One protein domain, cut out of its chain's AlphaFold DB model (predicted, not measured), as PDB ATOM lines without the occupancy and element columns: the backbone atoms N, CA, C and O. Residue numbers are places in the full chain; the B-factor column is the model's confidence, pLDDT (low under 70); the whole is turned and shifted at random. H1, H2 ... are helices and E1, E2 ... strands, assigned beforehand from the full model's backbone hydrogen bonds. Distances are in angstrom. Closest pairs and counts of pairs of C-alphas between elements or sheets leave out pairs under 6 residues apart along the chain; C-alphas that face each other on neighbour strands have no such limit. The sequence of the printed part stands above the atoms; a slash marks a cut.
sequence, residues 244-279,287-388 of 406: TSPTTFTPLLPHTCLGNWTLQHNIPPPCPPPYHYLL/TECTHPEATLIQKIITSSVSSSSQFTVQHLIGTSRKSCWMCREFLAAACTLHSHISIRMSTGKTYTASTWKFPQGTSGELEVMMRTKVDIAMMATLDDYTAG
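This is residues 244 to 279 and 287 to 388 of the 406 residues of an uncharacterized protein of Choiromyces venosus 120613-1 (UniProt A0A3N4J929). A tiny parallel sheet, E1 and E2, has H2 packed on both strands and H3 side by side with H2, packing on E2. The long helix H4 crosses H3 with its earlier part and runs on away from this body toward H1 at the other end. The 138 printed residues hold four named helices and two named strands, in the order H1 H2 E1 H3 E2 H4, mostly helix. The whole is compact but elongated, with a radius of gyration of the C-alphas of 16.6 A and spans of 54 by 30 by 29 A.

H1, residues 254 to 264, and H4, residues 364 to 386, only just touch, with 3 pairs of C-alphas within 8 A, about perpendicular at 76 degrees; the closest C-alphas are Leu 258 and Met 378, 6.4 A. H2, residues 292 to 305, touches H3, residues 325 to 337, at a shallow tilt of 8 degrees, the same way; the C-alphas of Ala 294 and Cys 327 are closest, 5.7 A. E1, residues 313 to 319, and E2, residues 341 to 345, are parallel neighbours at 21 degrees, with N 315 and O 342 within hydrogen-bond range at 2.8 A. E1, H3 and E2 form a strand-helix-strand unit, two parallel neighbour strands with a helix between, whose crossover is right-handed. H4 touches H3 with residues 366 to 374 alone, at a steep tilt of 54 degrees, opposite ways; the C-alphas of Ala 333 and Met 370 are closest, 5.3 A. H2 and H4 are apart. Every O i to N i+4 pair is within hydrogen-bond range in H1, H2, H3 and H4.

H1 begins at C-alpha 254 (46.506, 26.024, -48.305) and is 14.8 A long. H2 measures 20.2 A, E1 19.6 A, H3 18.5 A and E2 13.2 A. H4 measures 32.5 A and ends at C-alpha 386 (60.251, 21.390, -55.342).

The C-alphas farthest apart, Tyr 275 and Gln 310, are 55.7 A apart. Residues 280 to 286 are not printed, and C-alphas 279 and 287 are 19.7 A apart across the cut. The link E2 to H4, 18 residues, is long. Mean pLDDT of the printed part is 73.3; 59 residues are under 70, among them 244 to 265 and 268 to 279.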
ATOM      1  N   THR A 244      25.414  18.406 -36.803       62.97
ATOM      2  CA  THR A 244      26.314  18.671 -35.672       62.97
ATOM      3  C   THR A 244      27.357  17.553 -35.590       62.97
ATOM      4  O   THR A 244      27.265  16.664 -34.746       62.97
ATOM      5  N   SER A 245      28.304  17.525 -36.530       53.75
ATOM      6  CA  SER A 245      29.344  16.490 -36.555       53.75
ATOM      7  C   SER A 245      30.450  16.780 -35.521       53.75
ATOM      8  O   SER A 245      30.932  17.921 -35.464       53.75
ATOM      9  N   PRO A 246      30.879  15.784 -34.716       50.06
ATOM     10  CA  PRO A 246      31.997  15.930 -33.781       50.06
ATOM     11  C   PRO A 246      33.365  15.915 -34.484       50.06
ATOM     12  O   PRO A 246      34.357  16.322 -33.887       50.06
ATOM     13  N   THR A 247      33.441  15.461 -35.741       50.22
ATOM     14  CA  THR A 247      34.694  15.331 -36.493       50.22
ATOM     15  C   THR A 247      35.018  16.622 -37.246       50.22
ATOM     16  O   THR A 247      34.352  16.992 -38.217       50.22
ATOM     17  N   THR A 248      36.060  17.322 -36.793       51.03
ATOM     18  CA  THR A 248      36.546  18.563 -37.411       51.03
ATOM     19  C   THR A 248      37.584  18.274 -38.496       51.03
ATOM     20  O   THR A 248      38.519  17.504 -38.278       51.03
ATOM     21  N   PHE A 249      37.446  18.910 -39.663       51.88
ATOM     22  CA  PHE A 249      38.494  18.961 -40.684       51.88
ATOM     23  C   PHE A 249      38.754  20.428 -41.032       51.88
ATOM     24  O   PHE A 249      38.214  20.962 -41.992       51.88
ATOM     25  N   THR A 250      39.529  21.125 -40.208       52.97
ATOM     26  CA  THR A 250      39.819  22.547 -40.423       52.97
ATOM     27  C   THR A 250      40.678  22.712 -41.682       52.97
ATOM     28  O   THR A 250      41.836  22.294 -41.662       52.97
ATOM     29  N   PRO A 251      40.189  23.326 -42.772       50.19
ATOM     30  CA  PRO A 251      41.045  23.778 -43.842       50.19
ATOM     31  C   PRO A 251      41.652  25.088 -43.360       50.19
ATOM     32  O   PRO A 251      40.972  26.088 -43.145       50.19
ATOM     33  N   LEU A 252      42.953  25.065 -43.137       54.78
ATOM     34  CA  LEU A 252      43.710  26.294 -43.024       54.78
ATOM     35  C   LEU A 252      43.970  26.818 -44.443       54.78
ATOM     36  O   LEU A 252      43.705  26.134 -45.438       54.78
ATOM     37  N   LEU A 253      44.472  28.047 -44.564       54.69
ATOM     38  CA  LEU A 253      44.964  28.543 -45.850       54.69
ATOM     39  C   LEU A 253      45.869  27.472 -46.477       54.69
ATOM     40  O   LEU A 253      46.600  26.819 -45.737       54.69
ATOM     41  N   PRO A 254      45.864  27.236 -47.793       53.47
ATOM     42  CA  PRO A 254      46.506  26.024 -48.305       53.47
ATOM     43  C   PRO A 254      48.009  25.926 -48.067       53.47
ATOM     44  O   PRO A 254      48.520  24.821 -47.953       53.47
ATOM     45  N   HIS A 255      48.701  27.053 -47.885       58.22
ATOM     46  CA  HIS A 255      50.084  27.070 -47.398       58.22
ATOM     47  C   HIS A 255      50.206  26.573 -45.950       58.22
ATOM     48  O   HIS A 255      51.161  25.888 -45.605       58.22
ATOM     49  N   THR A 256      49.231  26.882 -45.105       58.34
ATOM     50  CA  THR A 256      49.122  26.381 -43.735       58.34
ATOM     51  C   THR A 256      48.659  24.923 -43.705       58.34
ATOM     52  O   THR A 256      49.149  24.161 -42.879       58.34
ATOM     53  N   CYS A 257      47.771  24.498 -44.615       59.78
ATOM     54  CA  CYS A 257      47.445  23.079 -44.801       59.78
ATOM     55  C   CYS A 257      48.678  22.294 -45.230       59.78
ATOM     56  O   CYS A 257      48.991  21.301 -44.589       59.78
ATOM     57  N   LEU A 258      49.408  22.766 -46.244       63.16
ATOM     58  CA  LEU A 258      50.646  22.145 -46.700       63.16
ATOM     59  C   LEU A 258      51.700  22.140 -45.586       63.16
ATOM     60  O   LEU A 258      52.311  21.112 -45.336       63.16
ATOM     61  N   GLY A 259      51.860  23.246 -44.852       61.38
ATOM     62  CA  GLY A 259      52.752  23.323 -43.693       61.38
ATOM     63  C   GLY A 259      52.410  22.290 -42.615       61.38
ATOM     64  O   GLY A 259      53.261  21.493 -42.233       61.38
ATOM     65  N   ASN A 260      51.153  22.226 -42.177       62.00
ATOM     66  CA  ASN A 260      50.715  21.242 -41.183       62.00
ATOM     67  C   ASN A 260      50.804  19.802 -41.695       62.00
ATOM     68  O   ASN A 260      51.166  18.907 -40.937       62.00
ATOM     69  N   TRP A 261      50.499  19.584 -42.971       67.38
ATOM     70  CA  TRP A 261      50.600  18.288 -43.625       67.38
ATOM     71  C   TRP A 261      52.065  17.824 -43.695       67.38
ATOM     72  O   TRP A 261      52.379  16.728 -43.240       67.38
ATOM     73  N   THR A 262      52.998  18.683 -44.128       66.69
ATOM     74  CA  THR A 262      54.440  18.363 -44.127       66.69
ATOM     75  C   THR A 262      54.953  18.034 -42.723       66.69
ATOM     76  O   THR A 262      55.669  17.048 -42.562       66.69
ATOM     77  N   LEU A 263      54.509  18.762 -41.689       66.38
ATOM     78  CA  LEU A 263      54.820  18.451 -40.289       66.38
ATOM     79  C   LEU A 263      54.283  17.077 -39.857       66.38
ATOM     80  O   LEU A 263      55.015  16.308 -39.240       66.38
ATOM     81  N   GLN A 264      53.033  16.744 -40.193       69.88
ATOM     82  CA  GLN A 264      52.434  15.436 -39.877       69.88
ATOM     83  C   GLN A 264      53.150  14.274 -40.577       69.88
ATOM     84  O   GLN A 264      53.248  13.184 -40.015       69.88
ATOM     85  N   HIS A 265      53.679  14.513 -41.776       69.94
ATOM     86  CA  HIS A 265      54.393  13.520 -42.576       69.94
ATOM     87  C   HIS A 265      55.920  13.543 -42.383       69.94
ATOM     88  O   HIS A 265      56.628  12.814 -43.074       69.94
ATOM     89  N   ASN A 266      56.439  14.326 -41.424       76.25
ATOM     90  CA  ASN A 266      57.877  14.507 -41.167       76.25
ATOM     91  C   ASN A 266      58.683  14.945 -42.407       76.25
ATOM     92  O   ASN A 266      59.853  14.592 -42.564       76.25
ATOM     93  N   ILE A 267      58.060  15.719 -43.294       72.62
ATOM     94  CA  ILE A 267      58.690  16.295 -44.479       72.62
ATOM     95  C   ILE A 267      59.179  17.710 -44.120       72.62
ATOM     96  O   ILE A 267      58.419  18.476 -43.522       72.62
ATOM     97  N   PRO A 268      60.423  18.096 -44.462       64.75
ATOM     98  CA  PRO A 268      60.907  19.450 -44.223       64.75
ATOM     99  C   PRO A 268      60.024  20.467 -44.964       64.75
ATOM    100  O   PRO A 268      59.803  20.300 -46.167       64.75
ATOM    101  N   PRO A 269      59.517  21.520 -44.298       59.94
ATOM    102  CA  PRO A 269      58.698  22.514 -44.970       59.94
ATOM    103  C   PRO A 269      59.523  23.207 -46.069       59.94
ATOM    104  O   PRO A 269      60.687  23.544 -45.835       59.94
ATOM    105  N   PRO A 270      58.942  23.458 -47.254       57.81
ATOM    106  CA  PRO A 270      59.687  23.935 -48.420       57.81
ATOM    107  C   PRO A 270      60.290  25.357 -48.298       57.81
ATOM    108  O   PRO A 270      61.020  25.782 -49.187       57.81
ATOM    109  N   CYS A 271      60.036  26.087 -47.203       55.62
ATOM    110  CA  CYS A 271      60.736  27.311 -46.778       55.62
ATOM    111  C   CYS A 271      60.356  27.625 -45.311       55.62
ATOM    112  O   CYS A 271      59.280  27.198 -44.876       55.62
ATOM    113  N   PRO A 272      61.139  28.410 -44.538       47.91
ATOM    114  CA  PRO A 272      60.604  29.022 -43.326       47.91
ATOM    115  C   PRO A 272      59.422  29.915 -43.739       47.91
ATOM    116  O   PRO A 272      59.559  30.694 -44.689       47.91
ATOM    117  N   PRO A 273      58.245  29.795 -43.101       46.25
ATOM    118  CA  PRO A 273      57.101  30.616 -43.464       46.25
ATOM    119  C   PRO A 273      57.499  32.093 -43.343       46.25
ATOM    120  O   PRO A 273      58.190  32.448 -42.383       46.25
ATOM    121  N   PRO A 274      57.091  32.979 -44.271       42.66
ATOM    122  CA  PRO A 274      57.207  34.403 -44.021       42.66
ATOM    123  C   PRO A 274      56.490  34.676 -42.697       42.66
ATOM    124  O   PRO A 274      55.279  34.471 -42.582       42.66
ATOM    125  N   TYR A 275      57.255  35.107 -41.692       40.03
ATOM    126  CA  TYR A 275      56.825  35.346 -40.309       40.03
ATOM    127  C   TYR A 275      55.631  36.321 -40.181       40.03
ATOM    128  O   TYR A 275      55.102  36.509 -39.091       40.03
ATOM    129  N   HIS A 276      55.154  36.894 -41.289       38.50
ATOM    130  CA  HIS A 276      53.947  37.710 -41.373       38.50
ATOM    131  C   HIS A 276      52.621  36.928 -41.422       38.50
ATOM    132  O   HIS A 276      51.599  37.522 -41.101       38.50
ATOM    133  N   TYR A 277      52.604  35.625 -41.748       38.56
ATOM    134  CA  TYR A 277      51.362  34.816 -41.753       38.56
ATOM    135  C   TYR A 277      51.172  33.939 -40.504       38.56
ATOM    136  O   TYR A 277      50.092  33.394 -40.293       38.56
ATOM    137  N   LEU A 278      52.201  33.817 -39.656       34.94
ATOM    138  CA  LEU A 278      52.100  33.171 -38.338       34.94
ATOM    139  C   LEU A 278      51.632  34.135 -37.236       34.94
ATOM    140  O   LEU A 278      51.336  33.707 -36.120       34.94
ATOM    141  N   LEU A 279      51.533  35.429 -37.546       31.47
ATOM    142  CA  LEU A 279      50.854  36.392 -36.692       31.47
ATOM    143  C   LEU A 279      49.356  36.187 -36.853       31.47
ATOM    144  O   LEU A 279      48.760  36.688 -37.798       31.47
ATOM    145  N   THR A 287      33.988  29.455 -36.841       52.09
ATOM    146  CA  THR A 287      32.714  28.746 -36.782       52.09
ATOM    147  C   THR A 287      32.867  27.445 -37.549       52.09
ATOM    148  O   THR A 287      32.905  27.396 -38.778       52.09
ATOM    149  N   GLU A 288      33.026  26.369 -36.793       62.84
ATOM    150  CA  GLU A 288      33.016  25.008 -37.292       62.84
ATOM    151  C   GLU A 288      31.703  24.735 -38.039       62.84
ATOM    152  O   GLU A 288      30.637  24.713 -37.425       62.84
ATOM    153  N   CYS A 289      31.756  24.530 -39.358       70.50
ATOM    154  CA  CYS A 289      30.549  24.308 -40.151       70.50
ATOM    155  C   CYS A 289      30.711  23.164 -41.157       70.50
ATOM    156  O   CYS A 289      31.763  22.981 -41.774       70.50
ATOM    157  N   THR A 290      29.640  22.385 -41.312       80.88
ATOM    158  CA  THR A 290      29.476  21.501 -42.467       80.88
ATOM    159  C   THR A 290      28.904  22.350 -43.590       80.88
ATOM    160  O   THR A 290      27.866  22.993 -43.421       80.88
ATOM    161  N   HIS A 291      29.587  22.369 -44.726       88.25
ATOM    162  CA  HIS A 291      29.132  23.105 -45.896       88.25
ATOM    163  C   HIS A 291      27.830  22.504 -46.456       88.25
ATOM    164  O   HIS A 291      27.695  21.273 -46.484       88.25
ATOM    165  N   PRO A 292      26.889  23.335 -46.945       89.88
ATOM    166  CA  PRO A 292      25.594  22.864 -47.432       89.88
ATOM    167  C   PRO A 292      25.729  21.890 -48.612       89.88
ATOM    168  O   PRO A 292      24.915  20.977 -48.751       89.88
ATOM    169  N   GLU A 293      26.775  22.019 -49.434       92.19
ATOM    170  CA  GLU A 293      27.071  21.067 -50.507       92.19
ATOM    171  C   GLU A 293      27.355  19.668 -49.966       92.19
ATOM    172  O   GLU A 293      26.746  18.693 -50.408       92.19
ATOM    173  N   ALA A 294      28.255  19.570 -48.985       90.56
ATOM    174  CA  ALA A 294      28.638  18.302 -48.378       90.56
ATOM    175  C   ALA A 294      27.442  17.650 -47.666       90.56
ATOM    176  O   ALA A 294      27.225  16.446 -47.800       90.56
ATOM    177  N   THR A 295      26.611  18.448 -46.985       92.19
ATOM    178  CA  THR A 295      25.360  17.978 -46.374       92.19
ATOM    179  C   THR A 295      24.409  17.357 -47.403       92.19
ATOM    180  O   THR A 295      23.877  16.269 -47.168       92.19
ATOM    181  N   LEU A 296      24.216  17.997 -48.560       92.62
ATOM    182  CA  LEU A 296      23.359  17.450 -49.615       92.62
ATOM    183  C   LEU A 296      23.954  16.198 -50.264       92.62
ATOM    184  O   LEU A 296      23.214  15.246 -50.501       92.62
ATOM    185  N   ILE A 297      25.268  16.163 -50.507       92.81
ATOM    186  CA  ILE A 297      25.958  14.974 -51.032       92.81
ATOM    187  C   ILE A 297      25.730  13.779 -50.098       92.81
ATOM    188  O   ILE A 297      25.284  12.726 -50.549       92.81
ATOM    189  N   GLN A 298      25.943  13.958 -48.792       92.00
ATOM    190  CA  GLN A 298      25.728  12.895 -47.808       92.00
ATOM    191  C   GLN A 298      24.271  12.414 -47.782       92.00
ATOM    192  O   GLN A 298      24.001  11.211 -47.694       92.00
ATOM    193  N   LYS A 299      23.308  13.335 -47.890       91.19
ATOM    194  CA  LYS A 299      21.893  12.965 -47.963       91.19
ATOM    195  C   LYS A 299      21.585  12.132 -49.207       91.19
ATOM    196  O   LYS A 299      20.868  11.144 -49.099       91.19
ATOM    197  N   ILE A 300      22.144  12.497 -50.360       90.00
ATOM    198  CA  ILE A 300      21.979  11.735 -51.603       90.00
ATOM    199  C   ILE A 300      22.520  10.314 -51.434       90.00
ATOM    200  O   ILE A 300      21.795   9.367 -51.721       90.00
ATOM    201  N   ILE A 301      23.735  10.165 -50.898       89.38
ATOM    202  CA  ILE A 301      24.366   8.855 -50.666       89.38
ATOM    203  C   ILE A 301      23.510   7.981 -49.745       89.38
ATOM    204  O   ILE A 301      23.206   6.833 -50.054       89.38
ATOM    205  N   THR A 302      23.088   8.517 -48.602       87.50
ATOM    206  CA  THR A 302      22.306   7.747 -47.617       87.50
ATOM    207  C   THR A 302      20.927   7.346 -48.146       87.50
ATOM    208  O   THR A 302      20.474   6.222 -47.917       87.50
ATOM    209  N   SER A 303      20.269   8.236 -48.893       83.69
ATOM    210  CA  SER A 303      18.992   7.944 -49.544       83.69
ATOM    211  C   SER A 303      19.129   6.933 -50.688       83.69
ATOM    212  O   SER A 303      18.240   6.102 -50.853       83.69
ATOM    213  N   SER A 304      20.226   6.950 -51.451       76.81
ATOM    214  CA  SER A 304      20.434   6.004 -52.554       76.81
ATOM    215  C   SER A 304      20.837   4.613 -52.071       76.81
ATOM    216  O   SER A 304      20.339   3.636 -52.610       76.81
ATOM    217  N   VAL A 305      21.666   4.501 -51.026       68.62
ATOM    218  CA  VAL A 305      22.033   3.205 -50.420       68.62
ATOM    219  C   VAL A 305      20.797   2.483 -49.872       68.62
ATOM    220  O   VAL A 305      20.708   1.260 -49.926       68.62
ATOM    221  N   SER A 306      19.820   3.248 -49.384       60.12
ATOM    222  CA  SER A 306      18.553   2.714 -48.870       60.12
ATOM    223  C   SER A 306      17.593   2.270 -49.983       60.12
ATOM    224  O   SER A 306      16.639   1.542 -49.714       60.12
ATOM    225  N   SER A 307      17.822   2.700 -51.227       59.97
ATOM    226  CA  SER A 307      16.990   2.376 -52.382       59.97
ATOM    227  C   SER A 307      17.679   1.289 -53.208       59.97
ATOM    228  O   SER A 307      18.643   1.556 -53.918       59.97
ATOM    229  N   SER A 308      17.198   0.044 -53.156       52.44
ATOM    230  CA  SER A 308      17.773  -1.101 -53.895       52.44
ATOM    231  C   SER A 308      17.612  -1.026 -55.428       52.44
ATOM    232  O   SER A 308      17.613  -2.050 -56.111       52.44
ATOM    233  N   SER A 309      17.417   0.165 -55.997       54.00
ATOM    234  CA  SER A 309      17.168   0.355 -57.422       54.00
ATOM    235  C   SER A 309      18.453   0.220 -58.242       54.00
ATOM    236  O   SER A 309      19.430   0.919 -57.994       54.00
ATOM    237  N   GLN A 310      18.409  -0.600 -59.294       52.88
ATOM    238  CA  GLN A 310      19.483  -0.794 -60.285       52.88
ATOM    239  C   GLN A 310      19.760   0.433 -61.182       52.88
ATOM    240  O   GLN A 310      20.601   0.361 -62.076       52.88
ATOM    241  N   PHE A 311      19.056   1.552 -60.989       59.41
ATOM    242  CA  PHE A 311      19.144   2.724 -61.858       59.41
ATOM    243  C   PHE A 311      20.032   3.812 -61.257       59.41
ATOM    244  O   PHE A 311      19.902   4.162 -60.086       59.41
ATOM    245  N   THR A 312      20.898   4.394 -62.090       64.44
ATOM    246  CA  THR A 312      21.707   5.554 -61.710       64.44
ATOM    247  C   THR A 312      20.817   6.774 -61.516       64.44
ATOM    248  O   THR A 312      20.337   7.361 -62.487       64.44
ATOM    249  N   VAL A 313      20.607   7.180 -60.265       67.50
ATOM    250  CA  VAL A 313      19.902   8.428 -59.961       67.50
ATOM    251  C   VAL A 313      20.858   9.589 -60.210       67.50
ATOM    252  O   VAL A 313      21.943   9.661 -59.623       67.50
ATOM    253  N   GLN A 314      20.466  10.493 -61.107       82.56
ATOM    254  CA  GLN A 314      21.229  11.704 -61.368       82.56
ATOM    255  C   GLN A 314      20.707  12.853 -60.501       82.56
ATOM    256  O   GLN A 314      19.530  13.192 -60.557       82.56
ATOM    257  N   HIS A 315      21.593  13.496 -59.751       87.81
ATOM    258  CA  HIS A 315      21.308  14.701 -58.983       87.81
ATOM    259  C   HIS A 315      22.093  15.890 -59.528       87.81
ATOM    260  O   HIS A 315      23.251  15.770 -59.941       87.81
ATOM    261  N   LEU A 316      21.460  17.057 -59.508       90.25
ATOM    262  CA  LEU A 316      22.113  18.336 -59.762       90.25
ATOM    263  C   LEU A 316      22.104  19.148 -58.472       90.25
ATOM    264  O   LEU A 316      21.035  19.351 -57.907       90.25
ATOM    265  N   ILE A 317      23.266  19.637 -58.048       91.12
ATOM    266  CA  ILE A 317      23.408  20.527 -56.895       91.12
ATOM    267  C   ILE A 317      23.856  21.901 -57.399       91.12
ATOM    268  O   ILE A 317      24.945  22.033 -57.962       91.12
ATOM    269  N   GLY A 318      23.013  22.911 -57.195       90.19
ATOM    270  CA  GLY A 318      23.373  24.316 -57.373       90.19
ATOM    271  C   GLY A 318      23.686  24.988 -56.042       90.19
ATOM    272  O   GLY A 318      23.124  24.621 -55.006       90.19
ATOM    273  N   THR A 319      24.588  25.961 -56.065       90.69
ATOM    274  CA  THR A 319      25.186  26.558 -54.865       90.69
ATOM    275  C   THR A 319      25.155  28.082 -54.915       90.69
ATOM    276  O   THR A 319      25.346  28.702 -55.962       90.69
ATOM    277  N   SER A 320      24.930  28.717 -53.760       86.31
ATOM    278  CA  SER A 320      24.789  30.178 -53.680       86.31
ATOM    279  C   SER A 320      26.127  30.906 -53.838       86.31
ATOM    280  O   SER A 320      26.170  32.120 -54.050       86.31
ATOM    281  N   ARG A 321      27.227  30.163 -53.689       85.06
ATOM    282  CA  ARG A 321      28.617  30.579 -53.893       85.06
ATOM    283  C   ARG A 321      29.346  29.520 -54.712       85.06
ATOM    284  O   ARG A 321      28.865  28.398 -54.836       85.06
ATOM    285  N   LYS A 322      30.503  29.874 -55.282       83.62
ATOM    286  CA  LYS A 322      31.394  28.888 -55.920       83.62
ATOM    287  C   LYS A 322      31.725  27.818 -54.880       83.62
ATOM    288  O   LYS A 322      32.041  28.207 -53.774       83.62
ATOM    289  N   SER A 323      31.662  26.529 -55.203       83.50
ATOM    290  CA  SER A 323      31.951  25.482 -54.210       83.50
ATOM    291  C   SER A 323      33.412  25.500 -53.765       83.50
ATOM    292  O   SER A 323      34.313  25.717 -54.585       83.50
ATOM    293  N   CYS A 324      33.652  25.232 -52.481       83.00
ATOM    294  CA  CYS A 324      35.013  25.140 -51.964       83.00
ATOM    295  C   CYS A 324      35.719  23.869 -52.466       83.00
ATOM    296  O   CYS A 324      35.072  22.880 -52.830       83.00
ATOM    297  N   TRP A 325      37.053  23.891 -52.473       82.25
ATOM    298  CA  TRP A 325      37.860  22.749 -52.910       82.25
ATOM    299  C   TRP A 325      37.553  21.471 -52.108       82.25
ATOM    300  O   TRP A 325      37.313  20.422 -52.702       82.25
ATOM    301  N   MET A 326      37.408  21.576 -50.783       84.31
ATOM    302  CA  MET A 326      37.089  20.429 -49.918       84.31
ATOM    303  C   MET A 326      35.759  19.751 -50.281       84.31
ATOM    304  O   MET A 326      35.685  18.525 -50.330       84.31
ATOM    305  N   CYS A 327      34.711  20.523 -50.593       87.62
ATOM    306  CA  CYS A 327      33.431  19.959 -51.034       87.62
ATOM    307  C   CYS A 327      33.550  19.222 -52.373       87.62
ATOM    308  O   CYS A 327      32.824  18.255 -52.605       87.62
ATOM    309  N   ARG A 328      34.463  19.655 -53.252       87.12
ATOM    310  CA  ARG A 328      34.727  18.957 -54.514       87.12
ATOM    311  C   ARG A 328      35.484  17.657 -54.312       87.12
ATOM    312  O   ARG A 328      35.121  16.673 -54.949       87.12
ATOM    313  N   GLU A 329      36.470  17.631 -53.421       86.88
ATOM    314  CA  GLU A 329      37.164  16.385 -53.079       86.88
ATOM    315  C   GLU A 329      36.216  15.387 -52.409       86.88
ATOM    316  O   GLU A 329      36.211  14.210 -52.767       86.88
ATOM    317  N   PHE A 330      35.340  15.863 -51.518       89.94
ATOM    318  CA  PHE A 330      34.295  15.034 -50.915       89.94
ATOM    319  C   PHE A 330      33.347  14.451 -51.970       89.94
ATOM    320  O   PHE A 330      33.096  13.247 -51.975       89.94
ATOM    321  N   LEU A 331      32.872  15.275 -52.913       90.81
ATOM    322  CA  LEU A 331      32.069  14.816 -54.048       90.81
ATOM    323  C   LEU A 331      32.815  13.766 -54.888       90.81
ATOM    324  O   LEU A 331      32.246  12.735 -55.239       90.81
ATOM    325  N   ALA A 332      34.080  14.020 -55.224       89.06
ATOM    326  CA  ALA A 332      34.879  13.124 -56.052       89.06
ATOM    327  C   ALA A 332      35.116  11.771 -55.366       89.06
ATOM    328  O   ALA A 332      35.029  10.729 -56.019       89.06
ATOM    329  N   ALA A 333      35.389  11.773 -54.058       90.44
ATOM    330  CA  ALA A 333      35.481  10.561 -53.249       90.44
ATOM    331  C   ALA A 333      34.135   9.819 -53.227       90.44
ATOM    332  O   ALA A 333      34.085   8.634 -53.550       90.44
ATOM    333  N   ALA A 334      33.032  10.529 -52.969       90.31
ATOM    334  CA  ALA A 334      31.691   9.951 -52.941       90.31
ATOM    335  C   ALA A 334      31.309   9.274 -54.263       90.31
ATOM    336  O   ALA A 334      30.848   8.138 -54.258       90.31
ATOM    337  N   CYS A 335      31.542   9.932 -55.402       87.75
ATOM    338  CA  CYS A 335      31.260   9.356 -56.720       87.75
ATOM    339  C   CYS A 335      32.194   8.194 -57.086       87.75
ATOM    340  O   CYS A 335      31.810   7.342 -57.885       87.75
ATOM    341  N   THR A 336      33.404   8.142 -56.518       88.81
ATOM    342  CA  THR A 336      34.318   7.003 -56.699       88.81
ATOM    343  C   THR A 336      33.817   5.782 -55.924       88.81
ATOM    344  O   THR A 336      33.765   4.686 -56.475       88.81
ATOM    345  N   LEU A 337      33.415   5.976 -54.663       88.38
ATOM    346  CA  LEU A 337      32.945   4.902 -53.786       88.38
ATOM    347  C   LEU A 337      31.530   4.418 -54.150       88.38
ATOM    348  O   LEU A 337      31.229   3.230 -54.067       88.38
ATOM    349  N   HIS A 338      30.663   5.327 -54.596       86.06
ATOM    350  CA  HIS A 338      29.267   5.052 -54.926       86.06
ATOM    351  C   HIS A 338      28.996   5.274 -56.419       86.06
ATOM    352  O   HIS A 338      28.262   6.178 -56.815       86.06
ATOM    353  N   SER A 339      29.568   4.410 -57.261       81.31
ATOM    354  CA  SER A 339      29.505   4.512 -58.731       81.31
ATOM    355  C   SER A 339      28.090   4.457 -59.330       81.31
ATOM    356  O   SER A 339      27.880   4.872 -60.469       81.31
ATOM    357  N   HIS A 340      27.105   3.980 -58.568       80.00
ATOM    358  CA  HIS A 340      25.693   3.954 -58.956       80.00
ATOM    359  C   HIS A 340      24.985   5.311 -58.775       80.00
ATOM    360  O   HIS A 340      23.826   5.441 -59.156       80.00
ATOM    361  N   ILE A 341      25.654   6.329 -58.223       82.50
ATOM    362  CA  ILE A 341      25.107   7.675 -58.021       82.50
ATOM    363  C   ILE A 341      25.813   8.648 -58.966       82.50
ATOM    364  O   ILE A 341      27.042   8.715 -59.001       82.50
ATOM    365  N   SER A 342      25.051   9.469 -59.692       86.25
ATOM    366  CA  SER A 342      25.622  10.557 -60.490       86.25
ATOM    367  C   SER A 342      25.248  11.906 -59.893       86.25
ATOM    368  O   SER A 342      24.112  12.348 -60.014       86.25
ATOM    369  N   ILE A 343      26.200  12.596 -59.269       89.31
ATOM    370  CA  ILE A 343      25.989  13.951 -58.746       89.31
ATOM    371  C   ILE A 343      26.772  14.933 -59.616       89.31
ATOM    372  O   ILE A 343      27.954  14.732 -59.893       89.31
ATOM    373  N   ARG A 344      26.122  16.015 -60.052       88.44
ATOM    374  CA  ARG A 344      26.787  17.128 -60.740       88.44
ATOM    375  C   ARG A 344      26.644  18.416 -59.949       88.44
ATOM    376  O   ARG A 344      25.559  18.734 -59.473       88.44
ATOM    377  N   MET A 345      27.731  19.173 -59.898       86.62
ATOM    378  CA  MET A 345      27.823  20.490 -59.271       86.62
ATOM    379  C   MET A 345      28.396  21.508 -60.255       86.62
ATOM    380  O   MET A 345      29.099  21.137 -61.198       86.62
ATOM    381  N   SER A 346      28.104  22.791 -60.038       76.06
ATOM    382  CA  SER A 346      28.642  23.877 -60.858       76.06
ATOM    383  C   SER A 346      30.174  23.909 -60.832       76.06
ATOM    384  O   SER A 346      30.820  23.984 -59.781       76.06
ATOM    385  N   THR A 347      30.770  23.858 -62.026       61.78
ATOM    386  CA  THR A 347      32.216  23.956 -62.226       61.78
ATOM    387  C   THR A 347      32.627  25.422 -62.369       61.78
ATOM    388  O   THR A 347      32.003  26.209 -63.073       61.78
ATOM    389  N   GLY A 348      33.680  25.800 -61.656       62.97
ATOM    390  CA  GLY A 348      34.212  27.162 -61.567       62.97
ATOM    391  C   GLY A 348      35.446  27.182 -60.672       62.97
ATOM    392  O   GLY A 348      35.741  26.162 -60.041       62.97
ATOM    393  N   LYS A 349      36.166  28.305 -60.597       62.34
ATOM    394  CA  LYS A 349      37.298  28.442 -59.663       62.34
ATOM    395  C   LYS A 349      36.857  28.090 -58.238       62.34
ATOM    396  O   LYS A 349      35.842  28.605 -57.770       62.34
ATOM    397  N   THR A 350      37.567  27.176 -57.591       67.12
ATOM    398  CA  THR A 350      37.326  26.830 -56.185       67.12
ATOM    399  C   THR A 350      37.972  27.865 -55.288       67.12
ATOM    400  O   THR A 350      39.031  28.379 -55.626       67.12
ATOM    401  N   TYR A 351      37.364  28.112 -54.136       73.94
ATOM    402  CA  TYR A 351      38.018  28.819 -53.038       73.94
ATOM    403  C   TYR A 351      38.372  27.827 -51.926       73.94
ATOM    404  O   TYR A 351      37.801  26.728 -51.850       73.94
ATOM    405  N   THR A 352      39.288  28.216 -51.048       67.81
ATOM    406  CA  THR A 352      39.566  27.460 -49.826       67.81
ATOM    407  C   THR A 352      38.676  27.975 -48.709       67.81
ATOM    408  O   THR A 352      38.667  29.165 -48.404       67.81
ATOM    409  N   ALA A 353      37.901  27.075 -48.108       64.75
ATOM    410  CA  ALA A 353      37.068  27.417 -46.964       64.75
ATOM    411  C   ALA A 353      37.928  27.654 -45.716       64.75
ATOM    412  O   ALA A 353      38.953  27.003 -45.545       64.75
ATOM    413  N   SER A 354      37.496  28.548 -44.827       60.56
ATOM    414  CA  SER A 354      38.156  28.771 -43.531       60.56
ATOM    415  C   SER A 354      37.905  27.644 -42.524       60.56
ATOM    416  O   SER A 354      38.668  27.466 -41.580       60.56
ATOM    417  N   THR A 355      36.796  26.916 -42.686       69.75
ATOM    418  CA  THR A 355      36.397  25.742 -41.900       69.75
ATOM    419  C   THR A 355      35.680  24.755 -42.797       69.75
ATOM    420  O   THR A 355      35.080  25.137 -43.793       69.75
ATOM    421  N   TRP A 356      35.752  23.475 -42.458       79.12
ATOM    422  CA  TRP A 356      35.034  22.412 -43.137       79.12
ATOM    423  C   TRP A 356      34.894  21.240 -42.162       79.12
ATOM    424  O   TRP A 356      35.675  21.078 -41.222       79.12
ATOM    425  N   LYS A 357      33.852  20.438 -42.326       80.81
ATOM    426  CA  LYS A 357      33.613  19.254 -41.504       80.81
ATOM    427  C   LYS A 357      33.000  18.166 -42.351       80.81
ATOM    428  O   LYS A 357      32.220  18.453 -43.262       80.81
ATOM    429  N   PHE A 358      33.304  16.924 -41.988       84.06
ATOM    430  CA  PHE A 358      32.584  15.791 -42.536       84.06
ATOM    431  C   PHE A 358      31.116  15.858 -42.104       84.06
ATOM    432  O   PHE A 358      30.840  16.023 -40.907       84.06
ATOM    433  N   PRO A 359      30.168  15.702 -43.042       86.62
ATOM    434  CA  PRO A 359      28.769  15.495 -42.705       86.62
ATOM    435  C   PRO A 359      28.602  14.310 -41.748       86.62
ATOM    436  O   PRO A 359      29.318  13.309 -41.844       86.62
ATOM    437  N   GLN A 360      27.638  14.384 -40.832       83.19
ATOM    438  CA  GLN A 360      27.380  13.265 -39.926       83.19
ATOM    439  C   GLN A 360      26.903  12.041 -40.715       83.19
ATOM    440  O   GLN A 360      26.093  12.153 -41.635       83.19
ATOM    441  N   GLY A 361      27.401  10.866 -40.329       81.56
ATOM    442  CA  GLY A 361      27.098   9.610 -41.012       81.56
ATOM    443  C   GLY A 361      27.942   9.363 -42.264       81.56
ATOM    444  O   GLY A 361      27.671   8.396 -42.974       81.56
ATOM    445  N   THR A 362      28.952  10.199 -42.537       87.62
ATOM    446  CA  THR A 362      30.002   9.858 -43.509       87.62
ATOM    447  C   THR A 362      30.620   8.516 -43.107       87.62
ATOM    448  O   THR A 362      30.965   8.317 -41.942       87.62
ATOM    449  N   SER A 363      30.708   7.565 -44.040       88.44
ATOM    450  CA  SER A 363      31.316   6.263 -43.755       88.44
ATOM    451  C   SER A 363      32.827   6.407 -43.569       88.44
ATOM    452  O   SER A 363      33.460   7.233 -44.226       88.44
ATOM    453  N   GLY A 364      33.429   5.562 -42.725       86.69
ATOM    454  CA  GLY A 364      34.887   5.558 -42.547       86.69
ATOM    455  C   GLY A 364      35.643   5.346 -43.865       86.69
ATOM    456  O   GLY A 364      36.677   5.965 -44.088       86.69
ATOM    457  N   GLU A 365      35.090   4.550 -44.784       90.56
ATOM    458  CA  GLU A 365      35.644   4.351 -46.132       90.56
ATOM    459  C   GLU A 365      35.668   5.645 -46.956       90.56
ATOM    460  O   GLU A 365      36.671   5.949 -47.604       90.56
ATOM    461  N   LEU A 366      34.587   6.431 -46.912       89.19
ATOM    462  CA  LEU A 366      34.505   7.709 -47.613       89.19
ATOM    463  C   LEU A 366      35.449   8.745 -46.991       89.19
ATOM    464  O   LEU A 366      36.116   9.478 -47.723       89.19
ATOM    465  N   GLU A 367      35.559   8.774 -45.659       88.50
ATOM    466  CA  GLU A 367      36.533   9.628 -44.971       88.50
ATOM    467  C   GLU A 367      37.970   9.288 -45.380       88.50
ATOM    468  O   GLU A 367      38.734  10.191 -45.729       88.50
ATOM    469  N   VAL A 368      38.336   8.002 -45.379       88.06
ATOM    470  CA  VAL A 368      39.669   7.537 -45.789       88.06
ATOM    471  C   VAL A 368      39.936   7.900 -47.246       88.06
ATOM    472  O   VAL A 368      40.963   8.504 -47.539       88.06
ATOM    473  N   MET A 369      38.998   7.620 -48.154       88.94
ATOM    474  CA  MET A 369      39.165   7.922 -49.576       88.94
ATOM    475  C   MET A 369      39.338   9.421 -49.838       88.94
ATOM    476  O   MET A 369      40.182   9.816 -50.646       88.94
ATOM    477  N   MET A 370      38.559  10.265 -49.158       86.88
ATOM    478  CA  MET A 370      38.707  11.713 -49.259       86.88
ATOM    479  C   MET A 370      40.063  12.173 -48.720       86.88
ATOM    480  O   MET A 370      40.729  12.967 -49.380       86.88
ATOM    481  N   ARG A 371      40.495  11.666 -47.558       83.31
ATOM    482  CA  ARG A 371      41.814  11.988 -46.988       83.31
ATOM    483  C   ARG A 371      42.938  11.594 -47.939       83.31
ATOM    484  O   ARG A 371      43.763  12.438 -48.248       83.31
ATOM    485  N   THR A 372      42.896  10.394 -48.514       84.81
ATOM    486  CA  THR A 372      43.881   9.954 -49.514       84.81
ATOM    487  C   THR A 372      43.912  10.868 -50.741       84.81
ATOM    488  O   THR A 372      44.988  11.189 -51.234       84.81
ATOM    489  N   LYS A 373      42.756  11.324 -51.245       83.06
ATOM    490  CA  LYS A 373      42.717  12.289 -52.359       83.06
ATOM    491  C   LYS A 373      43.356  13.624 -51.984       83.06
ATOM    492  O   LYS A 373      44.127  14.165 -52.773       83.06
ATOM    493  N   VAL A 374      43.066  14.123 -50.785       80.44
ATOM    494  CA  VAL A 374      43.682  15.343 -50.251       80.44
ATOM    495  C   VAL A 374      45.196  15.166 -50.102       80.44
ATOM    496  O   VAL A 374      45.936  16.041 -50.536       80.44
ATOM    497  N   ASP A 375      45.660  14.028 -49.582       79.19
ATOM    498  CA  ASP A 375      47.088  13.717 -49.438       79.19
ATOM    499  C   ASP A 375      47.802  13.686 -50.795       79.19
ATOM    500  O   ASP A 375      48.862  14.286 -50.952       79.19
ATOM    501  N   ILE A 376      47.199  13.053 -51.808       80.56
ATOM    502  CA  ILE A 376      47.735  13.034 -53.178       80.56
ATOM    503  C   ILE A 376      47.813  14.454 -53.753       80.56
ATOM    504  O   ILE A 376      48.819  14.816 -54.361       80.56
ATOM    505  N   ALA A 377      46.774  15.271 -53.557       77.62
ATOM    506  CA  ALA A 377      46.760  16.654 -54.030       77.62
ATOM    507  C   ALA A 377      47.831  17.516 -53.334       77.62
ATOM    508  O   ALA A 377      48.476  18.346 -53.979       77.62
ATOM    509  N   MET A 378      48.054  17.299 -52.035       74.62
ATOM    510  CA  MET A 378      49.104  17.975 -51.265       74.62
ATOM    511  C   MET A 378      50.503  17.546 -51.718       74.62
ATOM    512  O   MET A 378      51.350  18.409 -51.938       74.62
ATOM    513  N   MET A 379      50.720  16.246 -51.946       75.38
ATOM    514  CA  MET A 379      51.970  15.714 -52.502       75.38
ATOM    515  C   MET A 379      52.279  16.292 -53.880       75.38
ATOM    516  O   MET A 379      53.366  16.817 -54.086       75.38
ATOM    517  N   ALA A 380      51.307  16.298 -54.796       76.69
ATOM    518  CA  ALA A 380      51.491  16.895 -56.119       76.69
ATOM    519  C   ALA A 380      51.834  18.393 -56.034       76.69
ATOM    520  O   ALA A 380      52.693  18.881 -56.762       76.69
ATOM    521  N   THR A 381      51.206  19.119 -55.101       71.75
ATOM    522  CA  THR A 381      51.510  20.540 -54.860       71.75
ATOM    523  C   THR A 381      52.937  20.734 -54.336       71.75
ATOM    524  O   THR A 381      53.599  21.710 -54.693       71.75
ATOM    525  N   LEU A 382      53.423  19.820 -53.493       69.50
ATOM    526  CA  LEU A 382      54.793  19.828 -52.986       69.50
ATOM    527  C   LEU A 382      55.813  19.493 -54.086       69.50
ATOM    528  O   LEU A 382      56.839  20.167 -54.191       69.50
ATOM    529  N   ASP A 383      55.527  18.498 -54.922       74.44
ATOM    530  CA  ASP A 383      56.369  18.113 -56.059       74.44
ATOM    531  C   ASP A 383      56.499  19.273 -57.058       74.44
ATOM    532  O   ASP A 383      57.609  19.651 -57.433       74.44
ATOM    533  N   ASP A 384      55.386  19.933 -57.397       69.25
ATOM    534  CA  ASP A 384      55.377  21.136 -58.240       69.25
ATOM    535  C   ASP A 384      56.201  22.283 -57.629       69.25
ATOM    536  O   ASP A 384      56.844  23.056 -58.347       69.25
ATOM    537  N   TYR A 385      56.200  22.405 -56.299       65.75
ATOM    538  CA  TYR A 385      56.976  23.423 -55.594       65.75
ATOM    539  C   TYR A 385      58.481  23.115 -55.603       65.75
ATOM    540  O   TYR A 385      59.302  24.019 -55.780       65.75
ATOM    541  N   THR A 386      58.852  21.846 -55.426       66.50
ATOM    542  CA  THR A 386      60.251  21.390 -55.342       66.50
ATOM    543  C   THR A 386      60.922  21.244 -56.712       66.50
ATOM    544  O   THR A 386      62.131  21.450 -56.815       66.50
ATOM    545  N   ALA A 387      60.159  20.972 -57.777       63.50
ATOM    546  CA  ALA A 387      60.671  20.723 -59.128       63.50
ATOM    547  C   ALA A 387      61.091  21.977 -59.927       63.50
ATOM    548  O   ALA A 387      61.664  21.838 -61.009       63.50
ATOM    549  N   GLY A 388      60.868  23.195 -59.421       51.84
ATOM    550  CA  GLY A 388      61.469  24.402 -60.001       51.84
ATOM    551  C   GLY A 388      60.540  25.604 -60.123       51.84
ATOM    552  O   GLY A 388      59.919  25.820 -61.161       51.84
TER     553      GLY A 388